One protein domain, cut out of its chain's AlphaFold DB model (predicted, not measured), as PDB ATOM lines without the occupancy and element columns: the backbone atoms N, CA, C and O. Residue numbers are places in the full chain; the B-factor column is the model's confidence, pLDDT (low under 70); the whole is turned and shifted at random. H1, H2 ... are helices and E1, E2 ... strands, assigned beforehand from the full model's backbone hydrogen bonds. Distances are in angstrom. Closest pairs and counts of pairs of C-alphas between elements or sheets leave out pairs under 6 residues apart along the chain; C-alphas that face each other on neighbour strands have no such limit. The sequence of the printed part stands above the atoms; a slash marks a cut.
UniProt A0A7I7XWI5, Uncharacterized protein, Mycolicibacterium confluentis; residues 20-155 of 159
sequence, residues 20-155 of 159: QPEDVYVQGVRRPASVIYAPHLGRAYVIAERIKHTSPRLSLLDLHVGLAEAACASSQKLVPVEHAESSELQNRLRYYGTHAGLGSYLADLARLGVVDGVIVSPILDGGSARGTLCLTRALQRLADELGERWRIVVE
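AT A GLANCE: This is residues 20 to 155 of the 159 residues of an uncharacterized protein of Mycolicibacterium confluentis (UniProt A0A7I7XWI5). A strongly twisted, mostly parallel sheet runs through the core, with H1 and H3 over one face and H4 along E5 beside E6. The E1-E2 hairpin extends the sheet past one end of E3, and the small H2 sits at the other end. The printed part has 136 residues, with four named helices and six named strands that follow each other along the chain as E1 E2 H1 E3 H2 E4 H3 E5 H4 E6. The class is mixed, and E3 pairs with three neighbours, E2, E4 and E5, at staggered places. The whole is compact, with a radius of gyration of the C-alphas of 15.0 A and spans of 46 by 33 by 25 A.

HOW THE PARTS SIT: E1, residues 20 to 26, and E2, residues 29 to 36, form an antiparallel hairpin, with N 22 and O 33 2.8 A apart; E2 bends by 59 degrees at residue 32. H1, residues 41 to 54, is on the sheet at a height of 9.4 A and runs along E3, residues 58 to 67, at 4 degrees on the local plane; the closest C-alphas of H1 and E3, Ala 48 and Ser 59, are 6.0 A apart. E2 and E3 are parallel, N 36 and O 60 being 2.7 A apart; E2, H1, E3 form a strand-helix-strand unit, two parallel strands with a helix between, its crossover right-handed. E3, H2, residues 68 to 73, and E4, residues 93 to 97, form another; N 66 and O 95 are 2.8 A apart. H3, residues 99 to 112, is on the same face as H1, at a height of 8.9 A. E5, residues 117 to 122, is parallel to E3 on the other side from E2 and E4, with N 63 and O 119 2.8 A apart. H4, residues 129 to 145, runs along E5 at a height of 8.0 A; E5, H4 and E6, residues 151 to 154, form a third unit, its crossover right-handed, with N 120 and O 153 2.8 A apart. H4 touches H2, at Ala 70 and Gly 131, 5.4 A, and H3, at Gly 103 and Leu 142, 6.4 A, both closest C-alphas. In H1, H2, H3 and H4 every O i to N i+4 pair is within hydrogen-bond range.

IN THESE COORDINATES: E1 begins at C-alpha 20, (-5.083, 29.250, -41.021). E3 is 26.8 A long, H4 24.4 A. E6 ends at C-alpha 154, (-4.560, 45.355, -47.535).

THE WHOLE: The C-alphas farthest apart, Thr 54 and Ser 75, are 46.7 A apart. The printed part has no cut; the link from H2 to E4 is long, 19 residues. Mean pLDDT of the printed part is 70.1; 59 residues are under 70, among them 69 to 91 and 142 to 155.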
ATOM      1  N   GLN A  20      -4.091  29.864 -40.142       84.25
ATOM      2  CA  GLN A  20      -5.083  29.250 -41.021       84.25
ATOM      3  C   GLN A  20      -4.604  29.223 -42.480       84.25
ATOM      4  O   GLN A  20      -4.050  30.208 -42.960       84.25
ATOM      5  N   PRO A  21      -4.808  28.111 -43.206       84.00
ATOM      6  CA  PRO A  21      -4.647  28.077 -44.653       84.00
ATOM      7  C   PRO A  21      -5.697  28.931 -45.367       84.00
ATOM      8  O   PRO A  21      -6.893  28.742 -45.153       84.00
ATOM      9  N   GLU A  22      -5.256  29.812 -46.255       81.44
ATOM     10  CA  GLU A  22      -6.113  30.705 -47.031       81.44
ATOM     11  C   GLU A  22      -5.588  30.837 -48.462       81.44
ATOM     12  O   GLU A  22      -4.396  30.672 -48.723       81.44
ATOM     13  N   ASP A  23      -6.478  31.155 -49.398       79.88
ATOM     14  CA  ASP A  23      -6.083  31.595 -50.732       79.88
ATOM     15  C   ASP A  23      -6.073  33.119 -50.780       79.88
ATOM     16  O   ASP A  23      -7.082  33.771 -50.507       79.88
ATOM     17  N   VAL A  24      -4.930  33.684 -51.153       74.12
ATOM     18  CA  VAL A  24      -4.711  35.131 -51.227       74.12
ATOM     19  C   VAL A  24      -4.293  35.526 -52.636       74.12
ATOM     20  O   VAL A  24      -3.619  34.771 -53.335       74.12
ATOM     21  N   TYR A  25      -4.669  36.724 -53.066       68.25
ATOM     22  CA  TYR A  25      -4.213  37.284 -54.335       68.25
ATOM     23  C   TYR A  25      -2.954  38.122 -54.113       68.25
ATOM     24  O   TYR A  25      -2.985  39.183 -53.499       68.25
ATOM     25  N   VAL A  26      -1.823  37.648 -54.623       67.12
ATOM     26  CA  VAL A  26      -0.542  38.357 -54.577       67.12
ATOM     27  C   VAL A  26      -0.205  38.789 -55.996       67.12
ATOM     28  O   VAL A  26      -0.014  37.943 -56.865       67.12
ATOM     29  N   GLN A  27      -0.151  40.103 -56.238       64.81
ATOM     30  CA  GLN A  27       0.091  40.681 -57.573       64.81
ATOM     31  C   GLN A  27      -0.914  40.177 -58.632       64.81
ATOM     32  O   GLN A  27      -0.545  39.868 -59.760       64.81
ATOM     33  N   GLY A  28      -2.187  40.028 -58.248       65.94
ATOM     34  CA  GLY A  28      -3.239  39.505 -59.129       65.94
ATOM     35  C   GLY A  28      -3.214  37.985 -59.337       65.94
ATOM     36  O   GLY A  28      -4.110  37.448 -59.981       65.94
ATOM     37  N   VAL A  29      -2.243  37.267 -58.761       71.12
ATOM     38  CA  VAL A  29      -2.148  35.805 -58.843       71.12
ATOM     39  C   VAL A  29      -2.649  35.180 -57.545       71.12
ATOM     40  O   VAL A  29      -2.155  35.507 -56.467       71.12
ATOM     41  N   ARG A  30      -3.595  34.241 -57.639       79.31
ATOM     42  CA  ARG A  30      -4.046  33.445 -56.489       79.31
ATOM     43  C   ARG A  30      -2.913  32.532 -56.009       79.31
ATOM     44  O   ARG A  30      -2.333  31.785 -56.798       79.31
ATOM     45  N   ARG A  31      -2.583  32.594 -54.721       79.00
ATOM     46  CA  ARG A  31      -1.529  31.811 -54.065       79.00
ATOM     47  C   ARG A  31      -2.073  31.201 -52.769       79.00
ATOM     48  O   ARG A  31      -2.753  31.907 -52.028       79.00
ATOM     49  N   PRO A  32      -1.716  29.948 -52.447       85.19
ATOM     50  CA  PRO A  32      -2.002  29.398 -51.135       85.19
ATOM     51  C   PRO A  32      -1.057  30.021 -50.096       85.19
ATOM     52  O   PRO A  32       0.169  30.022 -50.257       85.19
ATOM     53  N   ALA A  33      -1.629  30.525 -49.013       85.00
ATOM     54  CA  ALA A  33      -0.926  31.102 -47.880       85.00
ATOM     55  C   ALA A  33      -1.385  30.458 -46.568       85.00
ATOM     56  O   ALA A  33      -2.442  29.839 -46.479       85.00
ATOM     57  N   SER A  34      -0.562  30.599 -45.542       88.44
ATOM     58  CA  SER A  34      -0.911  30.379 -44.150       88.44
ATOM     59  C   SER A  34      -0.914  31.741 -43.470       88.44
ATOM     60  O   SER A  34       0.141  32.363 -43.330       88.44
ATOM     61  N   VAL A  35      -2.093  32.203 -43.066       85.75
ATOM     62  CA  VAL A  35      -2.264  33.459 -42.340       85.75
ATOM     63  C   VAL A  35      -2.100  33.202 -40.853       85.75
ATOM     64  O   VAL A  35      -2.773  32.345 -40.288       85.75
ATOM     65  N   ILE A  36      -1.167  33.911 -40.235       87.12
ATOM     66  CA  ILE A  36      -0.724  33.729 -38.859       87.12
ATOM     67  C   ILE A  36      -1.423  34.760 -37.981       87.12
ATOM     68  O   ILE A  36      -1.305  35.964 -38.203       87.12
ATOM     69  N   TYR A  37      -2.088  34.263 -36.941       84.19
ATOM     70  CA  TYR A  37      -2.749  35.045 -35.906       84.19
ATOM     71  C   TYR A  37      -1.979  34.841 -34.601       84.19
ATOM     72  O   TYR A  37      -2.074  33.788 -33.959       84.19
ATOM     73  N   ALA A  38      -1.181  35.834 -34.215       80.50
ATOM     74  CA  ALA A  38      -0.483  35.811 -32.938       80.50
ATOM     75  C   ALA A  38      -0.568  37.170 -32.225       80.50
ATOM     76  O   ALA A  38      -0.379  38.195 -32.870       80.50
ATOM     77  N   PRO A  39      -0.753  37.197 -30.892       77.56
ATOM     78  CA  PRO A  39      -0.815  38.437 -30.112       77.56
ATOM     79  C   PRO A  39       0.504  39.222 -30.078       77.56
ATOM     80  O   PRO A  39       0.511  40.404 -29.756       77.56
ATOM     81  N   HIS A  40       1.632  38.572 -30.373       82.94
ATOM     82  CA  HIS A  40       2.956  39.189 -30.349       82.94
ATOM     83  C   HIS A  40       3.908  38.521 -31.348       82.94
ATOM     84  O   HIS A  40       3.763  37.344 -31.699       82.94
ATOM     85  N   LEU A  41       4.942  39.264 -31.753       82.38
ATOM     86  CA  LEU A  41       5.895  38.848 -32.788       82.38
ATOM     87  C   LEU A  41       6.650  37.558 -32.464       82.38
ATOM     88  O   LEU A  41       6.846  36.738 -33.354       82.38
ATOM     89  N   GLY A  42       7.032  37.336 -31.203       85.25
ATOM     90  CA  GLY A  42       7.742  36.109 -30.820       85.25
ATOM     91  C   GLY A  42       6.955  34.832 -31.150       85.25
ATOM     92  O   GLY A  42       7.517  33.878 -31.683       85.25
ATOM     93  N   ARG A  43       5.636  34.823 -30.910       85.06
ATOM     94  CA  ARG A  43       4.778  33.679 -31.247       85.06
ATOM     95  C   ARG A  43       4.541  33.588 -32.753       85.06
ATOM     96  O   ARG A  43       4.566  32.482 -33.285       85.06
ATOM     97  N   ALA A  44       4.375  34.724 -33.437       86.50
ATOM     98  CA  ALA A  44       4.281  34.753 -34.897       86.50
ATOM     99  C   ALA A  44       5.513  34.119 -35.559       86.50
ATOM    100  O   ALA A  44       5.360  33.289 -36.449       86.50
ATOM    101  N   TYR A  45       6.717  34.451 -35.080       88.44
ATOM    102  CA  TYR A  45       7.977  33.901 -35.582       88.44
ATOM    103  C   TYR A  45       8.039  32.378 -35.438       88.44
ATOM    104  O   TYR A  45       8.286  31.680 -36.414       88.44
ATOM    105  N   VAL A  46       7.740  31.848 -34.247       88.75
ATOM    106  CA  VAL A  46       7.747  30.394 -34.001       88.75
ATOM    107  C   VAL A  46       6.777  29.659 -34.934       88.75
ATOM    108  O   VAL A  46       7.104  28.595 -35.463       88.75
ATOM    109  N   ILE A  47       5.587  30.225 -35.159       88.19
ATOM    110  CA  ILE A  47       4.594  29.651 -36.075       88.19
ATOM    111  C   ILE A  47       5.089  29.723 -37.526       88.19
ATOM    112  O   ILE A  47       5.003  28.726 -38.243       88.19
ATOM    113  N   ALA A  48       5.636  30.865 -37.951       88.31
ATOM    114  CA  ALA A  48       6.155  31.063 -39.302       88.31
ATOM    115  C   ALA A  48       7.290  30.083 -39.627       88.31
ATOM    116  O   ALA A  48       7.238  29.416 -40.658       88.31
ATOM    117  N   GLU A  49       8.258  29.923 -38.724       88.62
ATOM    118  CA  GLU A  49       9.354  28.959 -38.879       88.62
ATOM    119  C   GLU A  49       8.823  27.527 -39.010       88.62
ATOM    120  O   GLU A  49       9.208  26.789 -39.918       88.62
ATOM    121  N   ARG A  50       7.846  27.140 -38.181       87.25
ATOM    122  CA  ARG A  50       7.213  25.821 -38.298       87.25
ATOM    123  C   ARG A  50       6.537  25.624 -39.658       87.25
ATOM    124  O   ARG A  50       6.643  24.541 -40.235       87.25
ATOM    125  N   ILE A  51       5.849  26.643 -40.176       86.62
ATOM    126  CA  ILE A  51       5.188  26.590 -41.488       86.62
ATOM    127  C   ILE A  51       6.222  26.435 -42.604       86.62
ATOM    128  O   ILE A  51       6.051  25.547 -43.437       86.62
ATOM    129  N   LYS A  52       7.312  27.216 -42.589       82.88
ATOM    130  CA  LYS A  52       8.387  27.141 -43.598       82.88
ATOM    131  C   LYS A  52       8.954  25.725 -43.743       82.88
ATOM    132  O   LYS A  52       9.273  25.298 -44.848       82.88
ATOM    133  N   HIS A  53       9.040  24.975 -42.644       80.06
ATOM    134  CA  HIS A  53       9.555  23.603 -42.645       80.06
ATOM    135  C   HIS A  53       8.517  22.521 -42.976       80.06
ATOM    136  O   HIS A  53       8.891  21.373 -43.204       80.06
ATOM    137  N   THR A  54       7.224  22.849 -42.988       80.44
ATOM    138  CA  THR A  54       6.139  21.859 -43.136       80.44
ATOM    139  C   THR A  54       5.254  22.097 -44.356       80.44
ATOM    140  O   THR A  54       4.470  21.222 -44.722       80.44
ATOM    141  N   SER A  55       5.356  23.258 -45.005       74.62
ATOM    142  CA  SER A  55       4.484  23.639 -46.109       74.62
ATOM    143  C   SER A  55       5.186  24.586 -47.087       74.62
ATOM    144  O   SER A  55       5.815  25.543 -46.648       74.62
ATOM    145  N   PRO A  56       5.008  24.419 -48.411       74.88
ATOM    146  CA  PRO A  56       5.498  25.376 -49.409       74.88
ATOM    147  C   PRO A  56       4.624  26.645 -49.513       74.88
ATOM    148  O   PRO A  56       4.704  27.377 -50.499       74.88
ATOM    149  N   ARG A  57       3.722  26.881 -48.554       82.00
ATOM    150  CA  ARG A  57       2.798  28.022 -48.551       82.00
ATOM    151  C   ARG A  57       3.505  29.297 -48.117       82.00
ATOM    152  O   ARG A  57       4.391  29.260 -47.270       82.00
ATOM    153  N   LEU A  58       3.022  30.425 -48.631       83.69
ATOM    154  CA  LEU A  58       3.410  31.735 -48.113       83.69
ATOM    155  C   LEU A  58       3.016  31.854 -46.641       83.69
ATOM    156  O   LEU A  58       1.921  31.450 -46.260       83.69
ATOM    157  N   SER A  59       3.875  32.449 -45.831       87.00
ATOM    158  CA  SER A  59       3.592  32.822 -44.449       87.00
ATOM    159  C   SER A  59       3.203  34.298 -44.395       87.00
ATOM    160  O   SER A  59       4.013  35.167 -44.706       87.00
ATOM    161  N   LEU A  60       1.954  34.600 -44.038       86.56
ATOM    162  CA  LEU A  60       1.464  35.977 -43.936       86.56
ATOM    163  C   LEU A  60       1.059  36.283 -42.500       86.56
ATOM    164  O   LEU A  60       0.361  35.491 -41.879       86.56
ATOM    165  N   LEU A  61       1.477  37.426 -41.970       86.06
ATOM    166  CA  LEU A  61       1.099  37.867 -40.627       86.06
ATOM    167  C   LEU A  61      -0.155  38.742 -40.677       86.06
ATOM    168  O   LEU A  61      -0.160  39.735 -41.398       86.06
ATOM    169  N   ASP A  62      -1.182  38.400 -39.900       84.31
ATOM    170  CA  ASP A  62      -2.364  39.251 -39.734       84.31
ATOM    171  C   ASP A  62      -2.068  40.386 -38.740       84.31
ATOM    172  O   ASP A  62      -1.838  40.149 -37.547       84.31
ATOM    173  N   LEU A  63      -2.033  41.616 -39.253       82.25
ATOM    174  CA  LEU A  63      -1.714  42.835 -38.525       82.25
ATOM    175  C   LEU A  63      -2.919  43.773 -38.509       82.25
ATOM    176  O   LEU A  63      -3.316  44.353 -39.516       82.25
ATOM    177  N   HIS A  64      -3.435  44.012 -37.314       80.19
ATOM    178  CA  HIS A  64      -4.490  44.982 -37.091       80.19
ATOM    179  C   HIS A  64      -3.892  46.359 -36.795       80.19
ATOM    180  O   HIS A  64      -3.060  46.493 -35.899       80.19
ATOM    181  N   VAL A  65      -4.317  47.393 -37.518       77.38
ATOM    182  CA  VAL A  65      -3.727  48.737 -37.447       77.38
ATOM    183  C   VAL A  65      -4.759  49.783 -37.044       77.38
ATOM    184  O   VAL A  65      -5.781  49.944 -37.704       77.38
ATOM    185  N   GLY A  66      -4.443  50.565 -36.015       76.44
ATOM    186  CA  GLY A  66      -5.061  51.860 -35.739       76.44
ATOM    187  C   GLY A  66      -4.056  52.991 -35.974       76.44
ATOM    188  O   GLY A  66      -2.985  53.002 -35.368       76.44
ATOM    189  N   LEU A  67      -4.389  53.952 -36.843       73.06
ATOM    190  CA  LEU A  67      -3.550  55.131 -37.092       73.06
ATOM    191  C   LEU A  67      -4.145  56.385 -36.453       73.06
ATOM    192  O   LEU A  67      -5.329  56.684 -36.629       73.06
ATOM    193  N   ALA A  68      -3.305  57.149 -35.761       70.62
ATOM    194  CA  ALA A  68      -3.692  58.379 -35.083       70.62
ATOM    195  C   ALA A  68      -4.267  59.425 -36.054       70.62
ATOM    196  O   ALA A  68      -5.256  60.088 -35.747       70.62
ATOM    197  N   GLU A  69      -3.708  59.523 -37.260       65.81
ATOM    198  CA  GLU A  69      -4.149  60.458 -38.298       65.81
ATOM    199  C   GLU A  69      -5.570  60.142 -38.795       65.81
ATOM    200  O   GLU A  69      -6.333  61.051 -39.130       65.81
ATOM    201  N   ALA A  70      -5.951  58.861 -38.803       60.25
ATOM    202  CA  ALA A  70      -7.300  58.433 -39.163       60.25
ATOM    203  C   ALA A  70      -8.324  58.781 -38.067       60.25
ATOM    204  O   ALA A  70      -9.454  59.145 -38.392       60.25
ATOM    205  N   ALA A  71      -7.918  58.747 -36.793       56.50
ATOM    206  CA  ALA A  71      -8.757  59.165 -35.669       56.50
ATOM    207  C   ALA A  71      -8.949  60.691 -35.606       56.50
ATOM    208  O   ALA A  71     -10.051  61.172 -35.342       56.50
ATOM    209  N   CYS A  72      -7.918  61.475 -35.946       50.94
ATOM    210  CA  CYS A  72      -8.044  62.931 -36.069       50.94
ATOM    211  C   CYS A  72      -9.033  63.347 -37.172       50.94
ATOM    212  O   CYS A  72      -9.739  64.341 -37.020       50.94
ATOM    213  N   ALA A  73      -9.116  62.590 -38.271       52.00
ATOM    214  CA  ALA A  73     -10.029  62.874 -39.379       52.00
ATOM    215  C   ALA A  73     -11.497  62.490 -39.099       52.00
ATOM    216  O   ALA A  73     -12.392  62.961 -39.807       52.00
ATOM    217  N   SER A  74     -11.761  61.636 -38.104       50.62
ATOM    218  CA  SER A  74     -13.108  61.154 -37.769       50.62
ATOM    219  C   SER A  74     -13.745  61.854 -36.562       50.62
ATOM    220  O   SER A  74     -14.864  61.499 -36.194       50.62
ATOM    221  N   SER A  75     -13.077  62.842 -35.947       50.62
ATOM    222  CA  SER A  75     -13.463  63.441 -34.651       50.62
ATOM    223  C   SER A  75     -13.635  62.411 -33.522       50.62
ATOM    224  O   SER A  75     -14.189  62.730 -32.469       50.62
ATOM    225  N   GLN A  76     -13.172  61.174 -33.722       47.09
ATOM    226  CA  GLN A  76     -13.232  60.127 -32.717       47.09
ATOM    227  C   GLN A  76     -11.985  60.228 -31.847       47.09
ATOM    228  O   GLN A  76     -10.853  60.303 -32.325       47.09
ATOM    229  N   LYS A  77     -12.205  60.254 -30.535       42.34
ATOM    230  CA  LYS A  77     -11.130  60.175 -29.553       42.34
ATOM    231  C   LYS A  77     -10.436  58.826 -29.754       42.34
ATOM    232  O   LYS A  77     -11.119  57.807 -29.741       42.34
ATOM    233  N   LEU A  78      -9.113  58.817 -29.927       44.19
ATOM    234  CA  LEU A  78      -8.324  57.596 -29.764       44.19
ATOM    235  C   LEU A  78      -8.582  57.109 -28.339       44.19
ATOM    236  O   LEU A  78      -8.122  57.734 -27.383       44.19
ATOM    237  N   VAL A  79      -9.396  56.070 -28.191       42.03
ATOM    238  CA  VAL A  79      -9.610  55.445 -26.892       42.03
ATOM    239  C   VAL A  79      -8.380  54.569 -26.663       42.03
ATOM    240  O   VAL A  79      -8.090  53.715 -27.505       42.03
ATOM    241  N   PRO A  80      -7.599  54.784 -25.589       39.91
ATOM    242  CA  PRO A  80      -6.604  53.804 -25.179       39.91
ATOM    243  C   PRO A  80      -7.341  52.480 -25.028       39.91
ATOM    244  O   PRO A  80      -8.364  52.442 -24.346       39.91
ATOM    245  N   VAL A  81      -6.882  51.428 -25.704       46.75
ATOM    246  CA  VAL A  81      -7.536  50.119 -25.628       46.75
ATOM    247  C   VAL A  81      -7.263  49.510 -24.263       46.75
ATOM    248  O   VAL A  81      -6.401  48.661 -24.080       46.75
ATOM    249  N   GLU A  82      -8.030  49.979 -23.300       41.56
ATOM    250  CA  GLU A  82      -8.295  49.333 -22.043       41.56
ATOM    251  C   GLU A  82      -9.710  48.748 -22.196       41.56
ATOM    252  O   GLU A  82     -10.689  49.485 -22.260       41.56
ATOM    253  N   HIS A  83      -9.816  47.415 -22.256       39.84
ATOM    254  CA  HIS A  83     -11.055  46.648 -22.012       39.84
ATOM    255  C   HIS A  83     -12.076  46.408 -23.150       39.84
ATOM    256  O   HIS A  83     -13.253  46.206 -22.866       39.84
ATOM    257  N   ALA A  84     -11.671  46.273 -24.417       40.47
ATOM    258  CA  ALA A  84     -12.513  45.585 -25.417       40.47
ATOM    259  C   ALA A  84     -12.024  44.141 -25.640       40.47
ATOM    260  O   ALA A  84     -11.473  43.790 -26.687       40.47
ATOM    261  N   GLU A  85     -12.174  43.306 -24.610       41.34
ATOM    262  CA  GLU A  85     -11.866  41.874 -24.645       41.34
ATOM    263  C   GLU A  85     -12.957  41.091 -25.389       41.34
ATOM    264  O   GLU A  85     -13.728  40.332 -24.810       41.34
ATOM    265  N   SER A  86     -13.018  41.247 -26.711       46.38
ATOM    266  CA  SER A  86     -13.536  40.158 -27.537       46.38
ATOM    267  C   SER A  86     -12.440  39.094 -27.648       46.38
ATOM    268  O   SER A  86     -11.354  39.372 -28.166       46.38
ATOM    269  N   SER A  87     -12.727  37.886 -27.155       48.88
ATOM    270  CA  SER A  87     -11.868  36.686 -27.204       48.88
ATOM    271  C   SER A  87     -11.244  36.441 -28.591       48.88
ATOM    272  O   SER A  87     -10.089  36.026 -28.707       48.88
ATOM    273  N   GLU A  88     -11.951  36.796 -29.669       49.28
ATOM    274  CA  GLU A  88     -11.481  36.603 -31.046       49.28
ATOM    275  C   GLU A  88     -10.347  37.561 -31.448       49.28
ATOM    276  O   GLU A  88      -9.476  37.205 -32.246       49.28
ATOM    277  N   LEU A  89     -10.304  38.763 -30.865       53.59
ATOM    278  CA  LEU A  89      -9.290  39.773 -31.173       53.59
ATOM    279  C   LEU A  89      -8.052  39.673 -30.268       53.59
ATOM    280  O   LEU A  89      -7.077  40.391 -30.505       53.59
ATOM    281  N   GLN A  90      -8.070  38.835 -29.226       58.03
ATOM    282  CA  GLN A  90      -6.924  38.639 -28.324       58.03
ATOM    283  C   GLN A  90      -5.777  37.867 -28.986       58.03
ATOM    284  O   GLN A  90      -4.647  37.923 -28.519       58.03
ATOM    285  N   ASN A  91      -6.042  37.172 -30.093       66.62
ATOM    286  CA  ASN A  91      -5.042  36.364 -30.787       66.62
ATOM    287  C   ASN A  91      -4.359  37.086 -31.953       66.62
ATOM    288  O   ASN A  91      -3.589  36.453 -32.668       66.62
ATOM    289  N   ARG A  92      -4.626  38.376 -32.178       74.12
ATOM    290  CA  ARG A  92      -4.107  39.112 -33.340       74.12
ATOM    291  C   ARG A  92      -3.125  40.194 -32.932       74.12
ATOM    292  O   ARG A  92      -3.301  40.848 -31.903       74.12
ATOM    293  N   LEU A  93      -2.109  40.386 -33.763       81.31
ATOM    294  CA  LEU A  93      -1.096  41.402 -33.542       81.31
ATOM    295  C   LEU A  93      -1.709  42.764 -33.842       81.31
ATOM    296  O   LEU A  93      -2.297  42.959 -34.905       81.31
ATOM    297  N   ARG A  94      -1.570  43.704 -32.909       81.81
ATOM    298  CA  ARG A  94      -2.106  45.057 -33.060       81.81
ATOM    299  C   ARG A  94      -0.985  46.080 -33.093       81.81
ATOM    300  O   ARG A  94      -0.040  45.998 -32.313       81.81
ATOM    301  N   TYR A  95      -1.142  47.069 -33.958       82.12
ATOM    302  CA  TYR A  95      -0.317  48.261 -34.021       82.12
ATOM    303  C   TYR A  95      -1.203  49.493 -33.832       82.12
ATOM    304  O   TYR A  95      -2.170  49.682 -34.569       82.12
ATOM    305  N   TYR A  96      -0.842  50.348 -32.876       80.56
ATOM    306  CA  TYR A  96      -1.417  51.680 -32.720       80.56
ATOM    307  C   TYR A  96      -0.299  52.708 -32.791       80.56
ATOM    308  O   TYR A  96       0.685  52.603 -32.059       80.56
ATOM    309  N   GLY A  97      -0.435  53.701 -33.662       80.69
ATOM    310  CA  GLY A  97       0.602  54.710 -33.828       80.69
ATOM    311  C   GLY A  97       0.349  55.629 -35.009       80.69
ATOM    312  O   GLY A  97      -0.795  55.929 -35.337       80.69
ATOM    313  N   THR A  98       1.425  56.097 -35.629       81.19
ATOM    314  CA  THR A  98       1.382  56.987 -36.795       81.19
ATOM    315  C   THR A  98       1.677  56.219 -38.073       81.19
ATOM    316  O   THR A  98       2.257  55.130 -38.042       81.19
ATOM    317  N   HIS A  99       1.336  56.804 -39.218       76.94
ATOM    318  CA  HIS A  99       1.680  56.247 -40.526       76.94
ATOM    319  C   HIS A  99       3.193  55.988 -40.663       76.94
ATOM    320  O   HIS A  99       3.616  54.908 -41.071       76.94
ATOM    321  N   ALA A 100       4.020  56.954 -40.250       77.19
ATOM    322  CA  ALA A 100       5.479  56.833 -40.302       77.19
ATOM    323  C   ALA A 100       6.016  55.735 -39.364       77.19
ATOM    324  O   ALA A 100       6.946  55.000 -39.714       77.19
ATOM    325  N   GLY A 101       5.413  55.598 -38.178       81.44
ATOM    326  CA  GLY A 101       5.760  54.542 -37.234       81.44
ATOM    327  C   GLY A 101       5.414  53.154 -37.773       81.44
ATOM    328  O   GLY A 101       6.229  52.240 -37.663       81.44
ATOM    329  N   LEU A 102       4.251  53.005 -38.416       82.56
ATOM    330  CA  LEU A 102       3.855  51.760 -39.067       82.56
ATOM    331  C   LEU A 102       4.812  51.406 -40.210       82.56
ATOM    332  O   LEU A 102       5.191  50.247 -40.354       82.56
ATOM    333  N   GLY A 103       5.241  52.402 -40.990       76.88
ATOM    334  CA  GLY A 103       6.196  52.204 -42.082       76.88
ATOM    335  C   GLY A 103       7.528  51.659 -41.581       76.88
ATOM    336  O   GLY A 103       8.030  50.667 -42.106       76.88
ATOM    337  N   SER A 104       8.052  52.249 -40.505       80.81
ATOM    338  CA  SER A 104       9.277  51.775 -39.846       80.81
ATOM    339  C   SER A 104       9.111  50.355 -39.299       80.81
ATOM    340  O   SER A 104       9.954  49.495 -39.536       80.81
ATOM    341  N   TYR A 105       7.981  50.081 -38.643       83.06
ATOM    342  CA  TYR A 105       7.676  48.766 -38.083       83.06
ATOM    343  C   TYR A 105       7.631  47.667 -39.154       83.06
ATOM    344  O   TYR A 105       8.251  46.614 -39.001       83.06
ATOM    345  N   LEU A 106       6.946  47.920 -40.271       80.25
ATOM    346  CA  LEU A 106       6.862  46.981 -41.390       80.25
ATOM    347  C   LEU A 106       8.218  46.792 -42.084       80.25
ATOM    348  O   LEU A 106       8.557  45.673 -42.465       80.25
ATOM    349  N   ALA A 107       9.025  47.850 -42.194       76.94
ATOM    350  CA  ALA A 107      10.384  47.750 -42.719       76.94
ATOM    351  C   ALA A 107      11.293  46.878 -41.834       76.94
ATOM    352  O   ALA A 107      12.122  46.129 -42.356       76.94
ATOM    353  N   ASP A 108      11.135  46.929 -40.512       82.19
ATOM    354  CA  ASP A 108      11.906  46.088 -39.596       82.19
ATOM    355  C   ASP A 108      11.465  44.624 -39.650       82.19
ATOM    356  O   ASP A 108      12.314  43.735 -39.740       82.19
ATOM    357  N   LEU A 109      10.157  44.354 -39.710       79.06
ATOM    358  CA  LEU A 109       9.660  42.995 -39.960       79.06
ATOM    359  C   LEU A 109      10.192  42.430 -41.280       79.06
ATOM    360  O   LEU A 109      10.526  41.244 -41.354       79.06
ATOM    361  N   ALA A 110      10.328  43.289 -42.292       74.81
ATOM    362  CA  ALA A 110      10.903  42.910 -43.568       74.81
ATOM    363  C   ALA A 110      12.366  42.520 -43.485       74.81
ATOM    364  O   ALA A 110      12.759  41.480 -44.016       74.81
ATOM    365  N   ARG A 111      13.166  43.323 -42.784       75.88
ATOM    366  CA  ARG A 111      14.587  43.039 -42.554       75.88
ATOM    367  C   ARG A 111      14.796  41.738 -41.792       75.88
ATOM    368  O   ARG A 111      15.747  41.020 -42.082       75.88
ATOM    369  N   LEU A 112      13.919  41.437 -40.836       77.75
ATOM    370  CA  LEU A 112      14.008  40.225 -40.026       77.75
ATOM    371  C   LEU A 112      13.596  38.952 -40.784       77.75
ATOM    372  O   LEU A 112      13.908  37.860 -40.320       77.75
ATOM    373  N   GLY A 113      12.897  39.057 -41.923       75.31
ATOM    374  CA  GLY A 113      12.523  37.892 -42.742       75.31
ATOM    375  C   GLY A 113      11.620  36.875 -42.027       75.31
ATOM    376  O   GLY A 113      11.582  35.696 -42.391       75.31
ATOM    377  N   VAL A 114      10.907  37.320 -40.987       77.19
ATOM    378  CA  VAL A 114      10.035  36.483 -40.144       77.19
ATOM    379  C   VAL A 114       8.948  35.826 -40.996       77.19
ATOM    380  O   VAL A 114       8.726  34.622 -40.894       77.19
ATOM    381  N   VAL A 115       8.309  36.614 -41.861       83.50
ATOM    382  CA  VAL A 115       7.183  36.225 -42.718       83.50
ATOM    383  C   VAL A 115       7.407  36.701 -44.150       83.50
ATOM    384  O   VAL A 115       8.167  37.638 -44.391       83.50
ATOM    385  N   ASP A 116       6.715  36.076 -45.102       81.31
ATOM    386  CA  ASP A 116       6.730  36.480 -46.512       81.31
ATOM    387  C   ASP A 116       6.014  37.813 -46.755       81.31
ATOM    388  O   ASP A 116       6.224  38.441 -47.797       81.31
ATOM    389  N   GLY A 117       5.139  38.212 -45.830       81.62
ATOM    390  CA  GLY A 117       4.335  39.418 -45.938       81.62
ATOM    391  C   GLY A 117       3.376  39.633 -44.773       81.62
ATOM    392  O   GLY A 117       3.320  38.846 -43.825       81.62
ATOM    393  N   VAL A 118       2.589  40.700 -44.874       79.25
ATOM    394  CA  VAL A 118       1.545  41.051 -43.902       79.25
ATOM    395  C   VAL A 118       0.200  41.205 -44.591       79.25
ATOM    396  O   VAL A 118       0.130  41.691 -45.719       79.25
ATOM    397  N   ILE A 119      -0.859  40.819 -43.891       78.19
ATOM    398  CA  ILE A 119      -2.221  41.274 -44.147       78.19
ATOM    399  C   ILE A 119      -2.483  42.399 -43.159       78.19
ATOM    400  O   ILE A 119      -2.238  42.229 -41.969       78.19
ATOM    401  N   VAL A 120      -2.926  43.552 -43.649       74.88
ATOM    402  CA  VAL A 120      -3.221  44.704 -42.806       74.88
ATOM    403  C   VAL A 120      -4.716  44.973 -42.794       74.88
ATOM    404  O   VAL A 120      -5.303  45.271 -43.839       74.88
ATOM    405  N   SER A 121      -5.294  44.924 -41.597       72.31
ATOM    406  CA  SER A 121      -6.715  45.166 -41.352       72.31
ATOM    407  C   SER A 121      -6.894  46.378 -40.432       72.31
ATOM    408  O   SER A 121      -6.192  46.506 -39.426       72.31
ATOM    409  N   PRO A 122      -7.812  47.306 -40.737       68.19
ATOM    410  CA  PRO A 122      -8.047  48.469 -39.892       68.19
ATOM    411  C   PRO A 122      -8.716  48.082 -38.564       68.19
ATOM    412  O   PRO A 122      -9.611  47.239 -38.527       68.19
ATOM    413  N   ILE A 123      -8.327  48.736 -37.469       70.94
ATOM    414  CA  ILE A 123      -9.043  48.663 -36.189       70.94
ATOM    415  C   ILE A 123     -10.154  49.711 -36.210       70.94
ATOM    416  O   ILE A 123      -9.892  50.908 -36.327       70.94
ATOM    417  N   LEU A 124     -11.402  49.247 -36.137       59.28
ATOM    418  CA  LEU A 124     -12.603  50.072 -36.239       59.28
ATOM    419  C   LEU A 124     -13.248  50.250 -34.864       59.28
ATOM    420  O   LEU A 124     -14.217  49.568 -34.536       59.28
ATOM    421  N   ASP A 125     -12.763  51.199 -34.071       52.56
ATOM    422  CA  ASP A 125     -13.486  51.609 -32.867       52.56
ATOM    423  C   ASP A 125     -14.651  52.531 -33.284       52.56
ATOM    424  O   ASP A 125     -14.488  53.731 -33.496       52.56
ATOM    425  N   GLY A 126     -15.846  51.964 -33.488       50.00
ATOM    426  CA  GLY A 126     -17.079  52.742 -33.702       50.00
ATOM    427  C   GLY A 126     -17.338  53.263 -35.128       50.00
ATOM    428  O   GLY A 126     -18.054  54.246 -35.293       50.00
ATOM    429  N   GLY A 127     -16.769  52.620 -36.153       45.91
ATOM    430  CA  GLY A 127     -17.317  52.552 -37.520       45.91
ATOM    431  C   GLY A 127     -17.750  53.858 -38.204       45.91
ATOM    432  O   GLY A 127     -18.922  54.020 -38.532       45.91
ATOM    433  N   SER A 128     -16.812  54.750 -38.533       53.22
ATOM    434  CA  SER A 128     -17.038  55.731 -39.605       53.22
ATOM    435  C   SER A 128     -16.392  55.230 -40.893       53.22
ATOM    436  O   SER A 128     -15.170  55.095 -40.955       53.22
ATOM    437  N   ALA A 129     -17.186  55.025 -41.952       56.78
ATOM    438  CA  ALA A 129     -16.703  54.632 -43.284       56.78
ATOM    439  C   ALA A 129     -15.578  55.551 -43.810       56.78
ATOM    440  O   ALA A 129     -14.722  55.135 -44.592       56.78
ATOM    441  N   ARG A 130     -15.546  56.806 -43.345       57.28
ATOM    442  CA  ARG A 130     -14.500  57.781 -43.666       57.28
ATOM    443  C   ARG A 130     -13.161  57.445 -43.006       57.28
ATOM    444  O   ARG A 130     -12.132  57.584 -43.661       57.28
ATOM    445  N   GLY A 131     -13.174  56.977 -41.756       57.41
ATOM    446  CA  GLY A 131     -11.980  56.516 -41.042       57.41
ATOM    447  C   GLY A 131     -11.358  55.299 -41.724       57.41
ATOM    448  O   GLY A 131     -10.160  55.305 -42.004       57.41
ATOM    449  N   THR A 132     -12.191  54.327 -42.113       59.38
ATOM    450  CA  THR A 132     -11.776  53.154 -42.898       59.38
ATOM    451  C   THR A 132     -11.127  53.570 -44.215       59.38
ATOM    452  O   THR A 132      -9.999  53.184 -44.489       59.38
ATOM    453  N   LEU A 133     -11.776  54.437 -45.000       62.09
ATOM    454  CA  LEU A 133     -11.231  54.914 -46.278       62.09
ATOM    455  C   LEU A 133      -9.900  55.666 -46.125       62.09
ATOM    456  O   LEU A 133      -9.002  55.498 -46.953       62.09
ATOM    457  N   CYS A 134      -9.762  56.509 -45.099       63.25
ATOM    458  CA  CYS A 134      -8.518  57.225 -44.815       63.25
ATOM    459  C   CYS A 134      -7.386  56.260 -44.448       63.25
ATOM    460  O   CYS A 134      -6.282  56.390 -44.976       63.25
ATOM    461  N   LEU A 135      -7.677  55.275 -43.600       64.19
ATOM    462  CA  LEU A 135      -6.720  54.267 -43.166       64.19
ATOM    463  C   LEU A 135      -6.310  53.344 -44.319       64.19
ATOM    464  O   LEU A 135      -5.120  53.200 -44.575       64.19
ATOM    465  N   THR A 136      -7.261  52.819 -45.095       65.50
ATOM    466  CA  THR A 136      -6.977  52.009 -46.290       65.50
ATOM    467  C   THR A 136      -6.100  52.771 -47.286       65.50
ATOM    468  O   THR A 136      -5.147  52.209 -47.816       65.50
ATOM    469  N   ARG A 137      -6.342  54.073 -47.511       68.69
ATOM    470  CA  ARG A 137      -5.490  54.899 -48.389       68.69
ATOM    471  C   ARG A 137      -4.086  55.118 -47.832       68.69
ATOM    472  O   ARG A 137      -3.139  55.136 -48.610       68.69
ATOM    473  N   ALA A 138      -3.951  55.323 -46.524       66.44
ATOM    474  CA  ALA A 138      -2.648  55.468 -45.884       66.44
ATOM    475  C   ALA A 138      -1.846  54.162 -45.992       66.44
ATOM    476  O   ALA A 138      -0.709  54.173 -46.446       66.44
ATOM    477  N   LEU A 139      -2.483  53.026 -45.699       66.56
ATOM    478  CA  LEU A 139      -1.897  51.696 -45.877       66.56
ATOM    479  C   LEU A 139      -1.515  51.416 -47.331       66.56
ATOM    480  O   LEU A 139      -0.460  50.842 -47.579       66.56
ATOM    481  N   GLN A 140      -2.331  51.865 -48.287       68.12
ATOM    482  CA  GLN A 140      -2.018  51.739 -49.707       68.12
ATOM    483  C   GLN A 140      -0.766  52.539 -50.089       68.12
ATOM    484  O   GLN A 140       0.124  51.989 -50.726       68.12
ATOM    485  N   ARG A 141      -0.653  53.803 -49.658       70.88
ATOM    486  CA  ARG A 141       0.548  54.622 -49.914       70.88
ATOM    487  C   ARG A 141       1.797  53.985 -49.323       70.88
ATOM    488  O   ARG A 141       2.817  53.910 -49.991       70.88
ATOM    489  N   LEU A 142       1.693  53.478 -48.101       67.38
ATOM    490  CA  LEU A 142       2.781  52.784 -47.429       67.38
ATOM    491  C   LEU A 142       3.188  51.502 -48.169       67.38
ATOM    492  O   LEU A 142       4.372  51.204 -48.300       67.38
ATOM    493  N   ALA A 143       2.215  50.756 -48.693       65.62
ATOM    494  CA  ALA A 143       2.476  49.592 -49.532       65.62
ATOM    495  C   ALA A 143       3.162  49.967 -50.855       65.62
ATOM    496  O   ALA A 143       4.009  49.209 -51.329       65.62
ATOM    497  N   ASP A 144       2.827  51.121 -51.431       68.19
ATOM    498  CA  ASP A 144       3.468  51.642 -52.641       68.19
ATOM    499  C   ASP A 144       4.906  52.117 -52.350       68.19
ATOM    500  O   ASP A 144       5.822  51.793 -53.104       68.19
ATOM    501  N   GLU A 145       5.136  52.795 -51.219       68.81
ATOM    502  CA  GLU A 145       6.461  53.241 -50.751       68.81
ATOM    503  C   GLU A 145       7.410  52.065 -50.461       68.81
ATOM    504  O   GLU A 145       8.601  52.120 -50.769       68.81
ATOM    505  N   LEU A 146       6.889  50.972 -49.900       65.06
ATOM    506  CA  LEU A 146       7.653  49.755 -49.602       65.06
ATOM    507  C   LEU A 146       7.728  48.777 -50.797       65.06
ATOM    508  O   LEU A 146       8.355  47.714 -50.697       65.06
ATOM    509  N   GLY A 147       7.102  49.143 -51.923       53.16
ATOM    510  CA  GLY A 147       6.545  48.289 -52.975       53.16
ATOM    511  C   GLY A 147       7.468  47.370 -53.777       53.16
ATOM    512  O   GLY A 147       6.953  46.622 -54.612       53.16
ATOM    513  N   GLU A 148       8.776  47.343 -53.518       51.69
ATOM    514  CA  GLU A 148       9.702  46.395 -54.161       51.69
ATOM    515  C   GLU A 148      10.328  45.368 -53.213       51.69
ATOM    516  O   GLU A 148      10.791  44.322 -53.662       51.69
ATOM    517  N   ARG A 149      10.326  45.616 -51.897       49.53
ATOM    518  CA  ARG A 149      11.006  44.733 -50.935       49.53
ATOM    519  C   ARG A 149      10.076  43.784 -50.195       49.53
ATOM    520  O   ARG A 149      10.570  42.795 -49.665       49.53
ATOM    521  N   TRP A 150       8.766  44.050 -50.155       53.34
ATOM    522  CA  TRP A 150       7.857  43.317 -49.272       53.34
ATOM    523  C   TRP A 150       6.450  43.081 -49.816       53.34
ATOM    524  O   TRP A 150       5.941  43.846 -50.635       53.34
ATOM    525  N   ARG A 151       5.811  41.997 -49.351       63.41
ATOM    526  CA  ARG A 151       4.456  41.617 -49.767       63.41
ATOM    527  C   ARG A 151       3.416  42.129 -48.770       63.41
ATOM    528  O   ARG A 151       3.153  41.477 -47.768       63.41
ATOM    529  N   ILE A 152       2.829  43.293 -49.035       54.84
ATOM    530  CA  ILE A 152       1.766  43.867 -48.194       54.84
ATOM    531  C   ILE A 152       0.415  43.623 -48.856       54.84
ATOM    532  O   ILE A 152       0.210  44.016 -49.998       54.84
ATOM    533  N   VAL A 153      -0.494  42.986 -48.131       59.56
ATOM    534  CA  VAL A 153      -1.887  42.762 -48.510       59.56
ATOM    535  C   VAL A 153      -2.756  43.675 -47.649       59.56
ATOM    536  O   VAL A 153      -2.658  43.633 -46.428       59.56
ATOM    537  N   VAL A 154      -3.608  44.496 -48.260       54.56
ATOM    538  CA  VAL A 154      -4.560  45.355 -47.535       54.56
ATOM    539  C   VAL A 154      -5.962  44.784 -47.701       54.56
ATOM    540  O   VAL A 154      -6.401  44.583 -48.832       54.56
ATOM    541  N   GLU A 155      -6.661  44.529 -46.595       57.44
ATOM    542  CA  GLU A 155      -8.039  44.026 -46.624       57.44
ATOM    543  C   GLU A 155      -9.006  45.149 -47.051       57.44
ATOM    544  O   GLU A 155      -9.097  46.199 -46.410       57.44
TER     545      GLU A 155